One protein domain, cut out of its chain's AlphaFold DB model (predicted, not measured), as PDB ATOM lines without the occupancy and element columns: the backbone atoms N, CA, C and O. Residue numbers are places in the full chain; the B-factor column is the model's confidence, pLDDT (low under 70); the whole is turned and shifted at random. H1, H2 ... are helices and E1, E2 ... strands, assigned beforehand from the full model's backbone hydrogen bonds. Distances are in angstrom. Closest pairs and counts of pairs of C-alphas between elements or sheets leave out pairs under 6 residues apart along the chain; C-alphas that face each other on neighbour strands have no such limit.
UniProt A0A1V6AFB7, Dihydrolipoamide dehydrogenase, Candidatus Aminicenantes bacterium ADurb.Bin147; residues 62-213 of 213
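This is residues 62 to 213 of the 213 residues of the protein "Dihydrolipoamide dehydrogenase" of Candidatus Aminicenantes bacterium ADurb.Bin147 (UniProt A0A1V6AFB7). What shape do the atoms make? A curled sheet of five strands, E3 E1 E8 E5 E6, faces a smaller sheet, E2 E4 E7, in a sandwich like a small, only partly closed barrel. Beside this strand body lie H1, H2 and, between them, much of the long unnamed stretch of residues 66 to 102. What is it made of? The printed part has 152 residues, with two named helices followed by eight named strands; the larger sheet is mixed, the smaller antiparallel. The class is mixed, helices and strands, with under half of the residues, 75, in named elements. The whole is compact, with a radius of gyration of the C-alphas of 15.1 A and spans of 45 by 34 by 24 A.

How is the largest sheet built? Strand beside strand it runs E3, residues 147 to 149, E1, residues 131 to 136, E8, residues 207 to 212, E5, residues 165 to 174, and E6, residues 180 to 189. E1 and E8 are parallel, with N 207 and O 133 2.8 A apart; the other neighbours are antiparallel, with N 132 and O 148 at 2.8 A for E3 and E1, N 169 and O 212 at 2.7 A for E8 and E5, and N 170 and O 184 at 2.8 A in the hairpin E5 and E6. E5 bends by 75 degrees at residue 168 and E6 by 81 degrees at residue 186. What faces it? E2, residues 140 to 144, E4, residues 155 to 161, and E7, residues 195 to 199, form the second sheet of a sandwich, two sheets face to face, their best planes 39 degrees apart. N 144 and O 158 of E2 and E4 are 2.8 A apart, as are N 157 and O 197 of E4 and E7. The closest C-alphas of E1 and E2 are those of Ala 136 and Tyr 142, 5.2 A, and E2 runs on into E3 at 42 degrees. Where are the helices? H1, residues 62 to 65, and H2, residues 103 to 121, are apart, and neither is on a sheet. In H2 every O i to N i+4 pair is within hydrogen-bond range; H1 is too short for such a pair.

Where do the elements begin and end? H1 begins at C-alpha 62 (18.768, 202.457, 83.915), and E8 ends at C-alpha 212 (14.977, 171.324, 104.615). Which are long? H2 measures 26.5 A, E5 23.3 A, E6 20.7 A and E4 19.1 A from first to last C-alpha.

How far does it reach? The two C-alphas farthest apart, those of Arg 122 and Asp 213, are 46.0 A apart. Is it whole and sure? The printed part has no cut, and the link H1 to H2 is long, 37 residues. The mean pLDDT of the printed part is 94.6, with residues 126 to 128 under 70.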
ATOM      1  N   LEU A  62      19.651 201.349  83.536       93.19
ATOM      2  CA  LEU A  62      18.768 202.457  83.915       93.19
ATOM      3  C   LEU A  62      18.488 202.470  85.421       93.19
ATOM      4  O   LEU A  62      18.561 203.528  86.043       93.19
ATOM      5  N   SER A  63      18.253 201.298  86.015       95.06
ATOM      6  CA  SER A  63      18.071 201.139  87.461       95.06
ATOM      7  C   SER A  63      19.293 201.662  88.228       95.06
ATOM      8  O   SER A  63      19.148 202.469  89.146       95.06
ATOM      9  N   ARG A  64      20.512 201.293  87.803       94.62
ATOM     10  CA  ARG A  64      21.757 201.794  88.418       94.62
ATOM     11  C   ARG A  64      21.889 203.308  88.284       94.62
ATOM     12  O   ARG A  64      22.196 203.975  89.267       94.62
ATOM     13  N   ARG A  65      21.635 203.857  87.092       96.69
ATOM     14  CA  ARG A  65      21.688 205.309  86.842       96.69
ATOM     15  C   ARG A  65      20.671 206.082  87.688       96.69
ATOM     16  O   ARG A  65      20.949 207.212  88.071       96.69
ATOM     17  N   ALA A  66      19.532 205.470  88.008       96.69
ATOM     18  CA  ALA A  66      18.505 206.042  88.875       96.69
ATOM     19  C   ALA A  66      18.803 205.904  90.383       96.69
ATOM     20  O   ALA A  66      18.027 206.401  91.194       96.69
ATOM     21  N   GLY A  67      19.900 205.244  90.778       97.44
ATOM     22  CA  GLY A  67      20.255 205.023  92.186       97.44
ATOM     23  C   GLY A  67      19.506 203.865  92.856       97.44
ATOM     24  O   GLY A  67      19.470 203.779  94.084       97.44
ATOM     25  N   VAL A  68      18.899 202.968  92.073       97.88
ATOM     26  CA  VAL A  68      18.228 201.769  92.593       97.88
ATOM     27  C   VAL A  68      19.265 200.761  93.085       97.88
ATOM     28  O   VAL A  68      20.187 200.394  92.352       97.88
ATOM     29  N   ALA A  69      19.094 200.271  94.314       97.00
ATOM     30  CA  ALA A  69      19.895 199.172  94.836       97.00
ATOM     31  C   ALA A  69      19.529 197.867  94.117       97.00
ATOM     32  O   ALA A  69      18.349 197.554  93.945       97.00
ATOM     33  N   LEU A  70      20.542 197.093  93.725       96.56
ATOM     34  CA  LEU A  70      20.365 195.800  93.068       96.56
ATOM     35  C   LEU A  70      20.710 194.657  94.025       96.56
ATOM     36  O   LEU A  70      21.669 194.751  94.789       96.56
ATOM     37  N   SER A  71      19.942 193.571  93.954       94.62
ATOM     38  CA  SER A  71      20.256 192.318  94.641       94.62
ATOM     39  C   SER A  71      21.398 191.617  93.899       94.62
ATOM     40  O   SER A  71      21.289 191.399  92.688       94.62
ATOM     41  N   PRO A  72      22.494 191.240  94.583       91.31
ATOM     42  CA  PRO A  72      23.576 190.487  93.953       91.31
ATOM     43  C   PRO A  72      23.148 189.070  93.539       91.31
ATOM     44  O   PRO A  72      23.748 188.492  92.636       91.31
ATOM     45  N   GLU A  73      22.104 188.511  94.157       90.00
ATOM     46  CA  GLU A  73      21.601 187.165  93.876       90.00
ATOM     47  C   GLU A  73      20.768 187.098  92.590       90.00
ATOM     48  O   GLU A  73      20.839 186.107  91.857       90.00
ATOM     49  N   THR A  74      19.960 188.129  92.318       90.38
ATOM     50  CA  THR A  74      19.088 188.168  91.130       90.38
ATOM     51  C   THR A  74      19.633 189.044  90.012       90.38
ATOM     52  O   THR A  74      19.279 188.829  88.856       90.38
ATOM     53  N   GLY A  75      20.466 190.036  90.335       91.69
ATOM     54  CA  GLY A  75      20.847 191.119  89.426       91.69
ATOM     55  C   GLY A  75      19.737 192.150  89.185       91.69
ATOM     56  O   GLY A  75      19.967 193.115  88.455       91.69
ATOM     57  N   GLY A  76      18.554 191.951  89.776       95.31
ATOM     58  CA  GLY A  76      17.390 192.835  89.718       95.31
ATOM     59  C   GLY A  76      17.323 193.821  90.880       95.31
ATOM     60  O   GLY A  76      18.164 193.802  91.779       95.31
ATOM     61  N   ALA A  77      16.315 194.692  90.875       97.38
ATOM     62  CA  ALA A  77      16.114 195.663  91.947       97.38
ATOM     63  C   ALA A  77      15.810 194.996  93.302       97.38
ATOM     64  O   ALA A  77      15.090 193.999  93.381       97.38
ATOM     65  N   VAL A  78      16.314 195.595  94.381       97.19
ATOM     66  CA  VAL A  78      15.806 195.357  95.735       97.19
ATOM     67  C   VAL A  78      14.445 196.034  95.839       97.19
ATOM     68  O   VAL A  78      14.343 197.245  95.623       97.19
ATOM     69  N   VAL A  79      13.408 195.261  96.157       97.31
ATOM     70  CA  VAL A  79      12.021 195.740  96.206       97.31
ATOM     71  C   VAL A  79      11.332 195.388  97.517       97.31
ATOM     72  O   VAL A  79      11.727 194.449  98.215       97.31
ATOM     73  N   ASP A  80      10.286 196.153  97.830       96.31
ATOM     74  CA  ASP A  80       9.330 195.820  98.885       96.31
ATOM     75  C   ASP A  80       8.145 194.973  98.378       96.31
ATOM     76  O   ASP A  80       8.056 194.651  97.189       96.31
ATOM     77  N   GLU A  81       7.195 194.631  99.257       95.38
ATOM     78  CA  GLU A  81       5.993 193.852  98.910       95.38
ATOM     79  C   GLU A  81       5.072 194.517  97.880       95.38
ATOM     80  O   GLU A  81       4.127 193.895  97.395       95.38
ATOM     81  N   THR A  82       5.325 195.786  97.554       95.44
ATOM     82  CA  THR A  82       4.585 196.545  96.548       95.44
ATOM     83  C   THR A  82       5.317 196.645  95.213       95.44
ATOM     84  O   THR A  82       4.799 197.284  94.294       95.44
ATOM     85  N   PHE A  83       6.481 195.999  95.090       97.06
ATOM     86  CA  PHE A  83       7.415 196.089  93.962       97.06
ATOM     87  C   PHE A  83       8.098 197.453  93.810       97.06
ATOM     88  O   PHE A  83       8.736 197.722  92.789       97.06
ATOM     89  N   MET A  84       7.988 198.325  94.815       96.81
ATOM     90  CA  MET A  84       8.698 199.598  94.811       96.81
ATOM     91  C   MET A  84      10.162 199.346  95.157       96.81
ATOM     92  O   MET A  84      10.480 198.653  96.124       96.81
ATOM     93  N   THR A  85      11.061 199.936  94.383       96.88
ATOM     94  CA  THR A  85      12.507 199.834  94.585       96.88
ATOM     95  C   THR A  85      12.971 200.672  95.779       96.88
ATOM     96  O   THR A  85      12.176 201.351  96.432       96.88
ATOM     97  N   THR A  86      14.270 200.697  96.075       95.19
ATOM     98  CA  THR A  86      14.825 201.601  97.099       95.19
ATOM     99  C   THR A  86      14.638 203.085  96.782       95.19
ATOM    100  O   THR A  86      14.711 203.900  97.698       95.19
ATOM    101  N   VAL A  87      14.356 203.443  95.526       95.94
ATOM    102  CA  VAL A  87      14.054 204.817  95.110       95.94
ATOM    103  C   VAL A  87      12.532 205.007  95.072       95.94
ATOM    104  O   VAL A  87      11.858 204.337  94.282       95.94
ATOM    105  N   PRO A  88      11.958 205.897  95.907       93.94
ATOM    106  CA  PRO A  88      10.518 206.139  95.927       93.94
ATOM    107  C   PRO A  88       9.970 206.536  94.553       93.94
ATOM    108  O   PRO A  88      10.568 207.339  93.841       93.94
ATOM    109  N   GLY A  89       8.823 205.968  94.184       94.81
ATOM    110  CA  GLY A  89       8.188 206.205  92.884       94.81
ATOM    111  C   GLY A  89       8.752 205.376  91.726       94.81
ATOM    112  O   GLY A  89       8.129 205.343  90.667       94.81
ATOM    113  N   ILE A  90       9.862 204.656  91.920       97.12
ATOM    114  CA  ILE A  90      10.380 203.692  90.943       97.12
ATOM    115  C   ILE A  90       9.969 202.285  91.368       97.12
ATOM    116  O   ILE A  90      10.266 201.849  92.480       97.12
ATOM    117  N   PHE A  91       9.313 201.567  90.458       97.44
ATOM    118  CA  PHE A  91       8.847 200.193  90.639       97.44
ATOM    119  C   PHE A  91       9.522 199.281  89.615       97.44
ATOM    120  O   PHE A  91       9.855 199.725  88.517       97.44
ATOM    121  N   SER A  92       9.720 198.014  89.969       97.38
ATOM    122  CA  SER A  92      10.370 197.025  89.103       97.38
ATOM    123  C   SER A  92       9.547 195.743  89.059       97.38
ATOM    124  O   SER A  92       9.080 195.286  90.092       97.38
ATOM    125  N   CYS A  93       9.377 195.152  87.880       96.31
ATOM    126  CA  CYS A  93       8.601 193.925  87.673       96.31
ATOM    127  C   CYS A  93       9.019 193.228  86.371       96.31
ATOM    128  O   CYS A  93       9.668 193.824  85.515       96.31
ATOM    129  N   GLY A  94       8.604 191.981  86.187       94.56
ATOM    130  CA  GLY A  94       8.975 191.137  85.062       94.56
ATOM    131  C   GLY A  94      10.446 190.723  85.106       94.56
ATOM    132  O   GLY A  94      11.106 190.776  86.143       94.56
ATOM    133  N   ASN A  95      10.983 190.349  83.944       94.31
ATOM    134  CA  ASN A  95      12.327 189.769  83.834       94.31
ATOM    135  C   ASN A  95      13.473 190.714  84.231       94.31
ATOM    136  O   ASN A  95      14.578 190.238  84.486       94.31
ATOM    137  N   VAL A  96      13.224 192.027  84.322       94.25
ATOM    138  CA  VAL A  96      14.201 192.991  84.856       94.25
ATOM    139  C   VAL A  96      14.322 192.918  86.387       94.25
ATOM    140  O   VAL A  96      15.389 193.197  86.936       94.25
ATOM    141  N   LEU A  97      13.258 192.497  87.080       95.38
ATOM    142  CA  LEU A  97      13.266 192.242  88.521       95.38
ATOM    143  C   LEU A  97      13.758 190.823  88.831       95.38
ATOM    144  O   LEU A  97      14.679 190.632  89.623       95.38
ATOM    145  N   GLN A  98      13.110 189.831  88.227       93.12
ATOM    146  CA  GLN A  98      13.422 188.415  88.383       93.12
ATOM    147  C   GLN A  98      12.941 187.644  87.156       93.12
ATOM    148  O   GLN A  98      11.920 187.973  86.564       93.12
ATOM    149  N   ILE A  99      13.664 186.595  86.774       91.31
ATOM    150  CA  ILE A  99      13.326 185.815  85.580       91.31
ATOM    151  C   ILE A  99      12.055 185.008  85.858       91.31
ATOM    152  O   ILE A  99      12.046 184.153  86.748       91.31
ATOM    153  N   HIS A 100      11.004 185.261  85.083       92.12
ATOM    154  CA  HIS A 100       9.783 184.458  85.045       92.12
ATOM    155  C   HIS A 100       9.893 183.377  83.972       92.12
ATOM    156  O   HIS A 100      10.459 183.603  82.903       92.12
ATOM    157  N   ASP A 101       9.318 182.208  84.253       88.56
ATOM    158  CA  ASP A 101       9.377 181.054  83.344       88.56
ATOM    159  C   ASP A 101       8.399 181.192  82.168       88.56
ATOM    160  O   ASP A 101       8.639 180.673  81.080       88.56
ATOM    161  N   VAL A 102       7.286 181.900  82.390       88.56
ATOM    162  CA  VAL A 102       6.215 182.125  81.413       88.56
ATOM    163  C   VAL A 102       5.755 183.582  81.438       88.56
ATOM    164  O   VAL A 102       5.801 184.245  82.478       88.56
ATOM    165  N   ALA A 103       5.272 184.073  80.293       91.25
ATOM    166  CA  ALA A 103       4.829 185.460  80.126       91.25
ATOM    167  C   ALA A 103       3.683 185.849  81.078       91.25
ATOM    168  O   ALA A 103       3.599 187.006  81.498       91.25
ATOM    169  N   ASP A 104       2.842 184.887  81.468       92.62
ATOM    170  CA  ASP A 104       1.734 185.110  82.400       92.62
ATOM    171  C   ASP A 104       2.233 185.596  83.767       92.62
ATOM    172  O   ASP A 104       1.682 186.544  84.327       92.62
ATOM    173  N   GLY A 105       3.313 184.998  84.285       91.88
ATOM    174  CA  GLY A 105       3.897 185.369  85.577       91.88
ATOM    175  C   GLY A 105       4.417 186.805  85.578       91.88
ATOM    176  O   GLY A 105       4.061 187.593  86.458       91.88
ATOM    177  N   ALA A 106       5.168 187.169  84.535       94.12
ATOM    178  CA  ALA A 106       5.672 188.527  84.353       94.12
ATOM    179  C   ALA A 106       4.532 189.547  84.199       94.12
ATOM    180  O   ALA A 106       4.609 190.654  84.731       94.12
ATOM    181  N   SER A 107       3.454 189.165  83.510       95.25
ATOM    182  CA  SER A 107       2.287 190.027  83.306       95.25
ATOM    183  C   SER A 107       1.532 190.271  84.612       95.25
ATOM    184  O   SER A 107       1.221 191.417  84.930       95.25
ATOM    185  N   LEU A 108       1.271 189.220  85.396       93.88
ATOM    186  CA  LEU A 108       0.612 189.333  86.702       93.88
ATOM    187  C   LEU A 108       1.422 190.202  87.671       93.88
ATOM    188  O   LEU A 108       0.853 191.076  88.322       93.88
ATOM    189  N   GLU A 109       2.743 190.013  87.720       95.81
ATOM    190  CA  GLU A 109       3.638 190.858  88.518       95.81
ATOM    191  C   GLU A 109       3.592 192.323  88.055       95.81
ATOM    192  O   GLU A 109       3.505 193.234  88.876       95.81
ATOM    193  N   GLY A 110       3.564 192.560  86.739       97.25
ATOM    194  CA  GLY A 110       3.404 193.896  86.165       97.25
ATOM    195  C   GLY A 110       2.077 194.566  86.528       97.25
ATOM    196  O   GLY A 110       2.059 195.754  86.855       97.25
ATOM    197  N   PHE A 111       0.967 193.823  86.543       97.38
ATOM    198  CA  PHE A 111      -0.326 194.340  87.008       97.38
ATOM    199  C   PHE A 111      -0.287 194.732  88.488       97.38
ATOM    200  O   PHE A 111      -0.787 195.801  88.852       97.38
ATOM    201  N   GLU A 112       0.307 193.894  89.344       95.88
ATOM    202  CA  GLU A 112       0.457 194.191  90.773       95.88
ATOM    203  C   GLU A 112       1.341 195.436  90.987       95.88
ATOM    204  O   GLU A 112       0.928 196.368  91.688       95.88
ATOM    205  N   ALA A 113       2.495 195.520  90.318       97.38
ATOM    206  CA  ALA A 113       3.395 196.673  90.379       97.38
ATOM    207  C   ALA A 113       2.734 197.962  89.863       97.38
ATOM    208  O   ALA A 113       2.786 198.995  90.529       97.38
ATOM    209  N   GLY A 114       2.038 197.906  88.724       97.94
ATOM    210  CA  GLY A 114       1.323 199.050  88.153       97.94
ATOM    211  C   GLY A 114       0.201 199.565  89.058       97.94
ATOM    212  O   GLY A 114       0.052 200.775  89.243       97.94
ATOM    213  N   LYS A 115      -0.549 198.662  89.705       97.19
ATOM    214  CA  LYS A 115      -1.558 199.030  90.712       97.19
ATOM    215  C   LYS A 115      -0.923 199.773  91.889       97.19
ATOM    216  O   LYS A 115      -1.489 200.758  92.365       97.19
ATOM    217  N   ASN A 116       0.235 199.320  92.361       96.50
ATOM    218  CA  ASN A 116       0.942 199.966  93.465       96.50
ATOM    219  C   ASN A 116       1.556 201.312  93.058       96.50
ATOM    220  O   ASN A 116       1.457 202.269  93.826       96.50
ATOM    221  N   ALA A 117       2.080 201.426  91.838       97.31
ATOM    222  CA  ALA A 117       2.541 202.694  91.279       97.31
ATOM    223  C   ALA A 117       1.407 203.724  91.191       97.31
ATOM    224  O   ALA A 117       1.572 204.865  91.622       97.31
ATOM    225  N   ALA A 118       0.221 203.312  90.732       97.31
ATOM    226  CA  ALA A 118      -0.957 204.176  90.700       97.31
ATOM    227  C   ALA A 118      -1.385 204.627  92.106       97.31
ATOM    228  O   ALA A 118      -1.689 205.799  92.311       97.31
ATOM    229  N   ARG A 119      -1.373 203.723  93.097       95.50
ATOM    230  CA  ARG A 119      -1.647 204.079  94.502       95.50
ATOM    231  C   ARG A 119      -0.641 205.090  95.042       95.50
ATOM    232  O   ARG A 119      -1.047 206.060  95.672       95.50
ATOM    233  N   PHE A 120       0.648 204.889  94.772       95.25
ATOM    234  CA  PHE A 120       1.700 205.817  95.179       95.25
ATOM    235  C   PHE A 120       1.512 207.202  94.560       95.25
ATOM    236  O   PHE A 120       1.537 208.194  95.281       95.25
ATOM    237  N   ALA A 121       1.229 207.274  93.257       95.94
ATOM    238  CA  ALA A 121       0.993 208.539  92.561       95.94
ATOM    239  C   ALA A 121      -0.213 209.328  93.112       95.94
ATOM    240  O   ALA A 121      -0.243 210.550  93.001       95.94
ATOM    241  N   ARG A 122      -1.194 208.648  93.721       96.06
ATOM    242  CA  ARG A 122      -2.345 209.282  94.392       96.06
ATOM    243  C   ARG A 122      -2.079 209.683  95.848       96.06
ATOM    244  O   ARG A 122      -2.941 210.308  96.450       96.06
ATOM    245  N   GLY A 123      -0.926 209.321  96.413       91.31
ATOM    246  CA  GLY A 123      -0.635 209.507  97.837       91.31
ATOM    247  C   GLY A 123      -1.242 208.434  98.750       91.31
ATOM    248  O   GLY A 123      -1.186 208.569  99.965       91.31
ATOM    249  N   ASP A 124      -1.775 207.337  98.194       85.38
ATOM    250  CA  ASP A 124      -2.375 206.224  98.957       85.38
ATOM    251  C   ASP A 124      -1.332 205.192  99.435       85.38
ATOM    252  O   ASP A 124      -1.679 204.085  99.882       85.38
ATOM    253  N   ALA A 125      -0.048 205.483  99.232       75.44
ATOM    254  CA  ALA A 125       1.040 204.632  99.677       75.44
ATOM    255  C   ALA A 125       1.358 204.950 101.137       75.44
ATOM    256  O   ALA A 125       1.726 206.071 101.468       75.44
ATOM    257  N   GLY A 126       1.231 203.940 102.001       68.12
ATOM    258  CA  GLY A 126       1.687 204.054 103.380       68.12
ATOM    259  C   GLY A 126       3.195 204.291 103.440       68.12
ATOM    260  O   GLY A 126       3.945 203.856 102.557       68.12
ATOM    261  N   GLU A 127       3.639 204.958 104.496       67.12
ATOM    262  CA  GLU A 127       5.057 205.184 104.748       67.12
ATOM    263  C   GLU A 127       5.809 203.843 104.877       67.12
ATOM    264  O   GLU A 127       5.231 202.791 105.173       67.12
ATOM    265  N   ARG A 128       7.115 203.849 104.594       67.81
ATOM    266  CA  ARG A 128       8.006 202.687 104.786       67.81
ATOM    267  C   ARG A 128       8.540 202.615 106.219       67.81
ATOM    268  O   ARG A 128       9.672 202.193 106.443       67.81
ATOM    269  N   GLU A 129       7.762 203.065 107.194       71.44
ATOM    270  CA  GLU A 129       8.189 202.997 108.584       71.44
ATOM    271  C   GLU A 129       8.208 201.538 109.056       71.44
ATOM    272  O   GLU A 129       7.286 200.769 108.785       71.44
ATOM    273  N   ALA A 130       9.293 201.157 109.735       87.12
ATOM    274  CA  ALA A 130       9.532 199.826 110.292       87.12
ATOM    275  C   ALA A 130       9.426 198.669 109.270       87.12
ATOM    276  O   ALA A 130       8.404 197.998 109.140       87.12
ATOM    277  N   THR A 131      10.529 198.360 108.588       94.50
ATOM    278  CA  THR A 131      10.623 197.219 107.662       94.50
ATOM    279  C   THR A 131      11.230 195.970 108.310       94.50
ATOM    280  O   THR A 131      11.887 196.032 109.354       94.50
ATOM    281  N   ALA A 132      11.006 194.822 107.681       95.88
ATOM    282  CA  ALA A 132      11.667 193.553 107.942       95.88
ATOM    283  C   ALA A 132      12.391 193.083 106.674       95.88
ATOM    284  O   ALA A 132      11.859 193.211 105.568       95.88
ATOM    285  N   GLY A 133      13.599 192.548 106.833       97.12
ATOM    286  CA  GLY A 133      14.353 191.922 105.752       97.12
ATOM    287  C   GLY A 133      13.921 190.474 105.534       97.12
ATOM    288  O   GLY A 133      13.727 189.732 106.496       97.12
ATOM    289  N   ILE A 134      13.800 190.059 104.278       97.75
ATOM    290  CA  ILE A 134      13.546 188.671 103.888       97.75
ATOM    291  C   ILE A 134      14.796 188.145 103.189       97.75
ATOM    292  O   ILE A 134      15.191 188.643 102.136       97.75
ATOM    293  N   ALA A 135      15.430 187.140 103.785       97.38
ATOM    294  CA  ALA A 135      16.684 186.575 103.308       97.38
ATOM    295  C   ALA A 135      16.510 185.131 102.829       97.38
ATOM    296  O   ALA A 135      15.737 184.352 103.392       97.38
ATOM    297  N   ALA A 136      17.271 184.765 101.800       97.69
ATOM    298  CA  ALA A 136      17.441 183.378 101.401       97.69
ATOM    299  C   ALA A 136      18.407 182.681 102.371       97.69
ATOM    300  O   ALA A 136      19.511 183.166 102.615       97.69
ATOM    301  N   GLY A 137      17.977 181.555 102.927       97.31
ATOM    302  CA  GLY A 137      18.780 180.657 103.745       97.31
ATOM    303  C   GLY A 137      19.168 179.388 102.987       97.31
ATOM    304  O   GLY A 137      19.240 179.359 101.755       97.31
ATOM    305  N   ALA A 138      19.428 178.309 103.726       97.12
ATOM    306  CA  ALA A 138      19.957 177.069 103.163       97.12
ATOM    307  C   ALA A 138      19.074 176.521 102.024       97.12
ATOM    308  O   ALA A 138      17.864 176.385 102.170       97.12
ATOM    309  N   GLY A 139      19.678 176.194 100.878       96.50
ATOM    310  CA  GLY A 139      18.990 175.595  99.726       96.50
ATOM    311  C   GLY A 139      18.097 176.539  98.904       96.50
ATOM    312  O   GLY A 139      17.566 176.111  97.875       96.50
ATOM    313  N   ILE A 140      17.970 177.812  99.290       97.81
ATOM    314  CA  ILE A 140      17.271 178.848  98.524       97.81
ATOM    315  C   ILE A 140      18.301 179.700  97.779       97.81
ATOM    316  O   ILE A 140      19.273 180.162  98.363       97.81
ATOM    317  N   LYS A 141      18.099 179.905  96.474       96.50
ATOM    318  CA  LYS A 141      18.963 180.751  95.638       96.50
ATOM    319  C   LYS A 141      18.708 182.233  95.901       96.50
ATOM    320  O   LYS A 141      19.649 183.005  96.008       96.50
ATOM    321  N   TYR A 142      17.437 182.618  95.956       97.06
ATOM    322  CA  TYR A 142      16.995 183.970  96.285       97.06
ATOM    323  C   TYR A 142      15.526 183.962  96.718       97.06
ATOM    324  O   TYR A 142      14.788 183.014  96.425       97.06
ATOM    325  N   VAL A 143      15.102 185.054  97.354       97.81
ATOM    326  CA  VAL A 143      13.710 185.342  97.709       97.81
ATOM    327  C   VAL A 143      13.369 186.800  97.383       97.81
ATOM    328  O   VAL A 143      14.212 187.681  97.542       97.81
ATOM    329  N   LEU A 144      12.149 187.041  96.905       97.25
ATOM    330  CA  LEU A 144      11.558 188.369  96.742       97.25
ATOM    331  C   LEU A 144      10.191 188.434  97.436       97.25
ATOM    332  O   LEU A 144       9.510 187.413  97.503       97.25
ATOM    333  N   PRO A 145       9.743 189.624  97.858       97.44
ATOM    334  CA  PRO A 145      10.551 190.835  98.020       97.44
ATOM    335  C   PRO A 145      11.626 190.645  99.100       97.44
ATOM    336  O   PRO A 145      11.489 189.789  99.972       97.44
ATOM    337  N   GLN A 146      12.699 191.430  99.039       97.75
ATOM    338  CA  GLN A 146      13.771 191.403 100.043       97.75
ATOM    339  C   GLN A 146      13.423 192.246 101.271       97.75
ATOM    340  O   GLN A 146      14.030 192.094 102.330       97.75
ATOM    341  N   ILE A 147      12.464 193.157 101.126       95.88
ATOM    342  CA  ILE A 147      12.000 194.047 102.180       95.88
ATOM    343  C   ILE A 147      10.489 193.878 102.290       95.88
ATOM    344  O   ILE A 147       9.793 193.765 101.288       95.88
ATOM    345  N   VAL A 148       9.962 193.859 103.506       95.62
ATOM    346  CA  VAL A 148       8.518 193.895 103.738       95.62
ATOM    347  C   VAL A 148       8.217 194.895 104.845       95.62
ATOM    348  O   VAL A 148       8.936 194.940 105.845       95.62
ATOM    349  N   ARG A 149       7.160 195.702 104.716       93.94
ATOM    350  CA  ARG A 149       6.672 196.516 105.847       93.94
ATOM    351  C   ARG A 149       6.255 195.615 107.011       93.94
ATOM    352  O   ARG A 149       5.492 194.664 106.812       93.94
ATOM    353  N   ARG A 150       6.701 195.913 108.233       94.25
ATOM    354  CA  ARG A 150       6.284 195.138 109.410       94.25
ATOM    355  C   ARG A 150       4.774 195.247 109.611       94.25
ATOM    356  O   ARG A 150       4.167 196.280 109.356       94.25
ATOM    357  N   GLY A 151       4.163 194.153 110.046       92.19
ATOM    358  CA  GLY A 151       2.713 194.014 110.158       92.19
ATOM    359  C   GLY A 151       2.024 193.578 108.864       92.19
ATOM    360  O   GLY A 151       0.850 193.212 108.914       92.19
ATOM    361  N   THR A 152       2.725 193.540 107.722       92.44
ATOM    362  CA  THR A 152       2.154 193.025 106.469       92.44
ATOM    363  C   THR A 152       1.778 191.557 106.624       92.44
ATOM    364  O   THR A 152       2.638 190.696 106.818       92.44
ATOM    365  N   ALA A 153       0.483 191.273 106.501       93.56
ATOM    366  CA  ALA A 153      -0.070 189.933 106.388       93.56
ATOM    367  C   ALA A 153      -0.449 189.640 104.931       93.56
ATOM    368  O   ALA A 153      -0.826 190.538 104.179       93.56
ATOM    369  N   GLY A 154      -0.364 188.374 104.526       94.75
ATOM    370  CA  GLY A 154      -0.686 187.952 103.161       94.75
ATOM    371  C   GLY A 154       0.389 188.297 102.127       94.75
ATOM    372  O   GLY A 154       0.086 188.300 100.935       94.75
ATOM    373  N   ALA A 155       1.625 188.576 102.548       94.19
ATOM    374  CA  ALA A 155       2.721 188.886 101.634       94.19
ATOM    375  C   ALA A 155       3.008 187.697 100.700       94.19
ATOM    376  O   ALA A 155       3.169 186.558 101.151       94.19
ATOM    377  N   GLY A 156       3.074 187.957  99.393       95.44
ATOM    378  CA  GLY A 156       3.509 186.977  98.405       95.44
ATOM    379  C   GLY A 156       5.031 186.947  98.326       95.44
ATOM    380  O   GLY A 156       5.630 187.933  97.914       95.44
ATOM    381  N   LEU A 157       5.640 185.823  98.693       97.19
ATOM    382  CA  LEU A 157       7.069 185.595  98.531       97.19
ATOM    383  C   LEU A 157       7.329 184.738  97.295       97.19
ATOM    384  O   LEU A 157       6.775 183.642  97.166       97.19
ATOM    385  N   TYR A 158       8.192 185.222  96.416       97.25
ATOM    386  CA  TYR A 158       8.742 184.480  95.291       97.25
ATOM    387  C   TYR A 158      10.098 183.911  95.678       97.25
ATOM    388  O   TYR A 158      10.879 184.589  96.337       97.25
ATOM    389  N   PHE A 159      10.405 182.685  95.273       97.50
ATOM    390  CA  PHE A 159      11.712 182.092  95.535       97.50
ATOM    391  C   PHE A 159      12.124 181.113  94.440       97.50
ATOM    392  O   PHE A 159      11.287 180.503  93.769       97.50
ATOM    393  N   ARG A 160      13.435 180.926  94.297       96.56
ATOM    394  CA  ARG A 160      14.032 179.821  93.536       96.56
ATOM    395  C   ARG A 160      14.937 179.011  94.445       96.56
ATOM    396  O   ARG A 160      15.620 179.575  95.296       96.56
ATOM    397  N   ILE A 161      14.970 177.697  94.256       97.06
ATOM    398  CA  ILE A 161      15.924 176.831  94.958       97.06
ATOM    399  C   ILE A 161      17.298 176.887  94.279       97.06
ATOM    400  O   ILE A 161      17.396 177.172  93.084       97.06
ATOM    401  N   ALA A 162      18.353 176.574  95.026       95.50
ATOM    402  CA  ALA A 162      19.711 176.526  94.483       95.50
ATOM    403  C   ALA A 162      19.959 175.284  93.608       95.50
ATOM    404  O   ALA A 162      20.615 175.371  92.573       95.50
ATOM    405  N   GLU A 163      19.405 174.137  93.998       95.00
ATOM    406  CA  GLU A 163      19.684 172.829  93.393       95.00
ATOM    407  C   GLU A 163      18.419 171.969  93.360       95.00
ATOM    408  O   GLU A 163      17.566 172.149  94.230       95.00
ATOM    409  N   PRO A 164      18.282 171.006  92.429       95.62
ATOM    410  CA  PRO A 164      17.156 170.076  92.424       95.62
ATOM    411  C   PRO A 164      16.985 169.369  93.776       95.62
ATOM    412  O   PRO A 164      17.930 168.801  94.324       95.62
ATOM    413  N   ARG A 165      15.758 169.373  94.306       95.94
ATOM    414  CA  ARG A 165      15.404 168.730  95.583       95.94
ATOM    415  C   ARG A 165      14.116 167.917  95.426       95.94
ATOM    416  O   ARG A 165      13.250 168.248  94.610       95.94
ATOM    417  N   ARG A 166      13.978 166.846  96.210       96.50
ATOM    418  CA  ARG A 166      12.776 165.994  96.280       96.50
ATOM    419  C   ARG A 166      12.320 165.870  97.726       96.50
ATOM    420  O   ARG A 166      13.156 165.845  98.614       96.50
ATOM    421  N   ASN A 167      11.009 165.755  97.933       96.62
ATOM    422  CA  ASN A 167      10.382 165.636  99.256       96.62
ATOM    423  C   ASN A 167      10.773 166.738 100.256       96.62
ATOM    424  O   ASN A 167      10.743 166.505 101.456       96.62
ATOM    425  N   VAL A 168      11.061 167.937  99.754       97.12
ATOM    426  CA  VAL A 168      11.644 169.049 100.506       97.12
ATOM    427  C   VAL A 168      10.577 169.908 101.186       97.12
ATOM    428  O   VAL A 168       9.494 170.153 100.644       97.12
ATOM    429  N   TRP A 169      10.889 170.404 102.372       97.81
ATOM    430  CA  TRP A 169      10.145 171.425 103.094       97.81
ATOM    431  C   TRP A 169      10.744 172.802 102.850       97.81
ATOM    432  O   TRP A 169      11.937 173.000 103.038       97.81
ATOM    433  N   ILE A 170       9.899 173.767 102.499       98.19
ATOM    434  CA  ILE A 170      10.257 175.186 102.495       98.19
ATOM    435  C   ILE A 170       9.661 175.829 103.738       98.19
ATOM    436  O   ILE A 170       8.469 175.656 104.018       98.19
ATOM    437  N   GLU A 171      10.483 176.555 104.480       97.81
ATOM    438  CA  GLU A 171      10.135 177.146 105.766       97.81
ATOM    439  C   GLU A 171      10.608 178.597 105.842       97.81
ATOM    440  O   GLU A 171      11.737 178.897 105.463       97.81
ATOM    441  N   GLY A 172       9.751 179.485 106.344       97.50
ATOM    442  CA  GLY A 172      10.124 180.848 106.717       97.50
ATOM    443  C   GLY A 172      10.173 180.979 108.234       97.50
ATOM    444  O   GLY A 172       9.131 180.836 108.881       97.50
ATOM    445  N   ARG A 173      11.350 181.272 108.795       97.44
ATOM    446  CA  ARG A 173      11.551 181.477 110.241       97.44
ATOM    447  C   ARG A 173      11.965 182.904 110.567       97.44
ATOM    448  O   ARG A 173      12.798 183.478 109.869       97.44
ATOM    449  N   GLY A 174      11.405 183.455 111.640       97.12
ATOM    450  CA  GLY A 174      11.854 184.718 112.218       97.12
ATOM    451  C   GLY A 174      13.296 184.594 112.706       97.12
ATOM    452  O   GLY A 174      13.631 183.636 113.405       97.12
ATOM    453  N   ARG A 175      14.166 185.528 112.322       95.81
ATOM    454  CA  ARG A 175      15.601 185.472 112.641       95.81
ATOM    455  C   ARG A 175      15.900 185.715 114.114       95.81
ATOM    456  O   ARG A 175      16.888 185.188 114.613       95.81
ATOM    457  N   SER A 176      15.074 186.504 114.798       95.00
ATOM    458  CA  SER A 176      15.282 186.821 116.214       95.00
ATOM    459  C   SER A 176      14.581 185.810 117.114       95.00
ATOM    460  O   SER A 176      15.163 185.354 118.093       95.00
ATOM    461  N   SER A 177      13.339 185.440 116.791       95.62
ATOM    462  CA  SER A 177      12.546 184.532 117.632       95.62
ATOM    463  C   SER A 177      12.722 183.047 117.311       95.62
ATOM    464  O   SER A 177      12.392 182.201 118.141       95.62
ATOM    465  N   GLY A 178      13.170 182.705 116.100       94.50
ATOM    466  CA  GLY A 178      13.147 181.333 115.581       94.50
ATOM    467  C   GLY A 178      11.745 180.822 115.221       94.50
ATOM    468  O   GLY A 178      11.602 179.667 114.823       94.50
ATOM    469  N   THR A 179      10.708 181.658 115.341       94.88
ATOM    470  CA  THR A 179       9.314 181.265 115.095       94.88
ATOM    471  C   THR A 179       9.090 180.948 113.624       94.88
ATOM    472  O   THR A 179       9.415 181.747 112.747       94.88
ATOM    473  N   THR A 180       8.470 179.806 113.341       96.31
ATOM    474  CA  THR A 180       8.053 179.432 111.987       96.31
ATOM    475  C   THR A 180       6.779 180.183 111.592       96.31
ATOM    476  O   THR A 180       5.706 179.915 112.129       96.31
ATOM    477  N   LEU A 181       6.874 181.096 110.618       95.56
ATOM    478  CA  LEU A 181       5.719 181.835 110.079       95.56
ATOM    479  C   LEU A 181       4.957 181.026 109.027       95.56
ATOM    480  O   LEU A 181       3.740 181.153 108.890       95.56
ATOM    481  N   PHE A 182       5.668 180.203 108.261       96.38
ATOM    482  CA  PHE A 182       5.063 179.267 107.327       96.38
ATOM    483  C   PHE A 182       5.974 178.069 107.101       96.38
ATOM    484  O   PHE A 182       7.198 178.169 107.179       96.38
ATOM    485  N   ARG A 183       5.361 176.942 106.738       96.62
ATOM    486  CA  ARG A 183       6.062 175.747 106.282       96.62
ATOM    487  C   ARG A 183       5.216 175.015 105.246       96.62
ATOM    488  O   ARG A 183       4.012 174.847 105.442       96.62
ATOM    489  N   ARG A 184       5.823 174.576 104.143       97.25
ATOM    490  CA  ARG A 184       5.130 173.851 103.066       97.25
ATOM    491  C   ARG A 184       6.010 172.756 102.475       97.25
ATOM    492  O   ARG A 184       7.178 172.993 102.188       97.25
ATOM    493  N   LYS A 185       5.436 171.567 102.276       97.31
ATOM    494  CA  LYS A 185       6.116 170.442 101.624       97.31
ATOM    495  C   LYS A 185       5.925 170.494 100.114       97.31
ATOM    496  O   LYS A 185       4.816 170.752  99.642       97.31
ATOM    497  N   TYR A 186       6.983 170.174  99.384       97.31
ATOM    498  CA  TYR A 186       6.985 170.030  97.938       97.31
ATOM    499  C   TYR A 186       7.524 168.643  97.552       97.31
ATOM    500  O   TYR A 186       8.564 168.219  98.060       97.31
ATOM    501  N   PRO A 187       6.854 167.910  96.646       97.00
ATOM    502  CA  PRO A 187       7.341 166.605  96.194       97.00
ATOM    503  C   PRO A 187       8.630 166.726  95.368       97.00
ATOM    504  O   PRO A 187       9.505 165.861  95.437       97.00
ATOM    505  N   ARG A 188       8.766 167.815  94.606       96.75
ATOM    506  CA  ARG A 188       9.932 168.163  93.794       96.75
ATOM    507  C   ARG A 188       9.983 169.675  93.643       96.75
ATOM    508  O   ARG A 188       8.934 170.294  93.494       96.75
ATOM    509  N   LEU A 189      11.189 170.223  93.633       97.00
ATOM    510  CA  LEU A 189      11.457 171.578  93.172       97.00
ATOM    511  C   LEU A 189      12.672 171.552  92.233       97.00
ATOM    512  O   LEU A 189      13.592 170.745  92.429       97.00
ATOM    513  N   LEU A 190      12.688 172.439  91.237       95.75
ATOM    514  CA  LEU A 190      13.826 172.664  90.343       95.75
ATOM    515  C   LEU A 190      14.321 174.116  90.401       95.75
ATOM    516  O   LEU A 190      13.503 175.021  90.545       95.75
ATOM    517  N   PRO A 191      15.629 174.374  90.201       93.25
ATOM    518  CA  PRO A 191      16.153 175.743  90.112       93.25
ATOM    519  C   PRO A 191      15.547 176.550  88.956       93.25
ATOM    520  O   PRO A 191      15.441 177.775  89.023       93.25
ATOM    521  N   SER A 192      15.138 175.856  87.891       90.06
ATOM    522  CA  SER A 192      14.504 176.443  86.713       90.06
ATOM    523  C   SER A 192      13.055 176.859  86.938       90.06
ATOM    524  O   SER A 192      12.511 177.496  86.054       90.06
ATOM    525  N   GLU A 193      12.445 176.573  88.090       93.00
ATOM    526  CA  GLU A 193      11.049 176.921  88.373       93.00
ATOM    527  C   GLU A 193      10.966 178.046  89.413       93.00
ATOM    528  O   GLU A 193      11.483 177.916  90.528       93.00
ATOM    529  N   LEU A 194      10.290 179.141  89.072       94.94
ATOM    530  CA  LEU A 194       9.943 180.196  90.017       94.94
ATOM    531  C   LEU A 194       8.758 179.749  90.877       94.94
ATOM    532  O   LEU A 194       7.682 179.428  90.375       94.94
ATOM    533  N   GLN A 195       8.941 179.757  92.193       96.19
ATOM    534  CA  GLN A 195       7.900 179.386  93.144       96.19
ATOM    535  C   GLN A 195       7.331 180.621  93.826       96.19
ATOM    536  O   GLN A 195       8.048 181.588  94.066       96.19
ATOM    537  N   ARG A 196       6.048 180.561  94.194       95.38
ATOM    538  CA  ARG A 196       5.377 181.589  94.996       95.38
ATOM    539  C   ARG A 196       4.682 180.962  96.199       95.38
ATOM    540  O   ARG A 196       3.998 179.941  96.077       95.38
ATOM    541  N   ILE A 197       4.813 181.594  97.359       96.06
ATOM    542  CA  ILE A 197       4.084 181.250  98.579       96.06
ATOM    543  C   ILE A 197       3.492 182.507  99.211       96.06
ATOM    544  O   ILE A 197       4.107 183.563  99.200       96.06
ATOM    545  N   VAL A 198       2.282 182.399  99.756       96.00
ATOM    546  CA  VAL A 198       1.640 183.501 100.479       96.00
ATOM    547  C   VAL A 198       1.827 183.284 101.973       96.00
ATOM    548  O   VAL A 198       1.373 182.274 102.520       96.00
ATOM    549  N   VAL A 199       2.467 184.242 102.635       95.69
ATOM    550  CA  VAL A 199       2.648 184.253 104.086       95.69
ATOM    551  C   VAL A 199       1.405 184.859 104.712       95.69
ATOM    552  O   VAL A 199       1.216 186.069 104.703       95.69
ATOM    553  N   LYS A 200       0.513 184.007 105.224       95.00
ATOM    554  CA  LYS A 200      -0.763 184.457 105.805       95.00
ATOM    555  C   LYS A 200      -0.575 185.268 107.089       95.00
ATOM    556  O   LYS A 200      -1.362 186.171 107.345       95.00
ATOM    557  N   ALA A 201       0.433 184.924 107.889       94.12
ATOM    558  CA  ALA A 201       0.751 185.623 109.126       94.12
ATOM    559  C   ALA A 201       1.353 187.008 108.850       94.12
ATOM    560  O   ALA A 201       1.969 187.226 107.807       94.12
ATOM    561  N   ALA A 202       1.192 187.925 109.803       94.69
ATOM    562  CA  ALA A 202       1.864 189.214 109.760       94.69
ATOM    563  C   ALA A 202       3.376 189.033 109.960       94.69
ATOM    564  O   ALA A 202       3.808 188.381 110.914       94.69
ATOM    565  N   ILE A 203       4.182 189.626 109.081       95.56
ATOM    566  CA  ILE A 203       5.642 189.637 109.209       95.56
ATOM    567  C   ILE A 203       6.023 190.769 110.161       95.56
ATOM    568  O   ILE A 203       5.814 191.935 109.846       95.56
ATOM    569  N   VAL A 204       6.550 190.442 111.341       95.31
ATOM    570  CA  VAL A 204       6.862 191.424 112.405       95.31
ATOM    571  C   VAL A 204       8.357 191.567 112.694       95.31
ATOM    572  O   VAL A 204       8.765 192.487 113.403       95.31
ATOM    573  N   GLU A 205       9.175 190.685 112.130       96.31
ATOM    574  CA  GLU A 205      10.630 190.625 112.266       96.31
ATOM    575  C   GLU A 205      11.254 190.108 110.964       96.31
ATOM    576  O   GLU A 205      10.534 189.638 110.080       96.31
ATOM    577  N   ASP A 206      12.582 190.182 110.861       97.81
ATOM    578  CA  ASP A 206      13.319 189.653 109.714       97.81
ATOM    579  C   ASP A 206      13.077 188.152 109.553       97.81
ATOM    580  O   ASP A 206      13.085 187.397 110.528       97.81
ATOM    581  N   LEU A 207      12.899 187.716 108.311       97.50
ATOM    582  CA  LEU A 207      12.590 186.341 107.962       97.50
ATOM    583  C   LEU A 207      13.747 185.713 107.193       97.50
ATOM    584  O   LEU A 207      14.293 186.310 106.269       97.50
ATOM    585  N   GLU A 208      14.061 184.467 107.511       98.25
ATOM    586  CA  GLU A 208      14.907 183.622 106.681       98.25
ATOM    587  C   GLU A 208      14.075 182.499 106.064       98.25
ATOM    588  O   GLU A 208      13.401 181.748 106.776       98.25
ATOM    589  N   VAL A 209      14.117 182.388 104.737       98.31
ATOM    590  CA  VAL A 209      13.449 181.322 103.984       98.31
ATOM    591  C   VAL A 209      14.469 180.248 103.646       98.31
ATOM    592  O   VAL A 209      15.427 180.516 102.928       98.31
ATOM    593  N   SER A 210      14.266 179.033 104.143       98.12
ATOM    594  CA  SER A 210      15.185 177.902 103.971       98.12
ATOM    595  C   SER A 210      14.471 176.660 103.444       98.12
ATOM    596  O   SER A 210      13.261 176.487 103.611       98.12
ATOM    597  N   ALA A 211      15.243 175.783 102.810       97.19
ATOM    598  CA  ALA A 211      14.848 174.453 102.385       97.19
ATOM    599  C   ALA A 211      15.451 173.393 103.323       97.19
ATOM    600  O   ALA A 211      16.637 173.439 103.656       97.19
ATOM    601  N   HIS A 212      14.631 172.423 103.715       92.88
ATOM    602  CA  HIS A 212      14.977 171.324 104.615       92.88
ATOM    603  C   HIS A 212      14.438 170.006 104.057       92.88
ATOM    604  O   HIS A 212      13.383 170.009 103.423       92.88
ATOM    605  N   ASP A 213      15.131 168.897 104.297       87.00
ATOM    606  CA  ASP A 213      14.657 167.564 103.900       87.00
ATOM    607  C   ASP A 213      13.460 167.077 104.749       87.00
ATOM    608  O   ASP A 213      13.288 167.537 105.906       87.00
TER     609      ASP A 213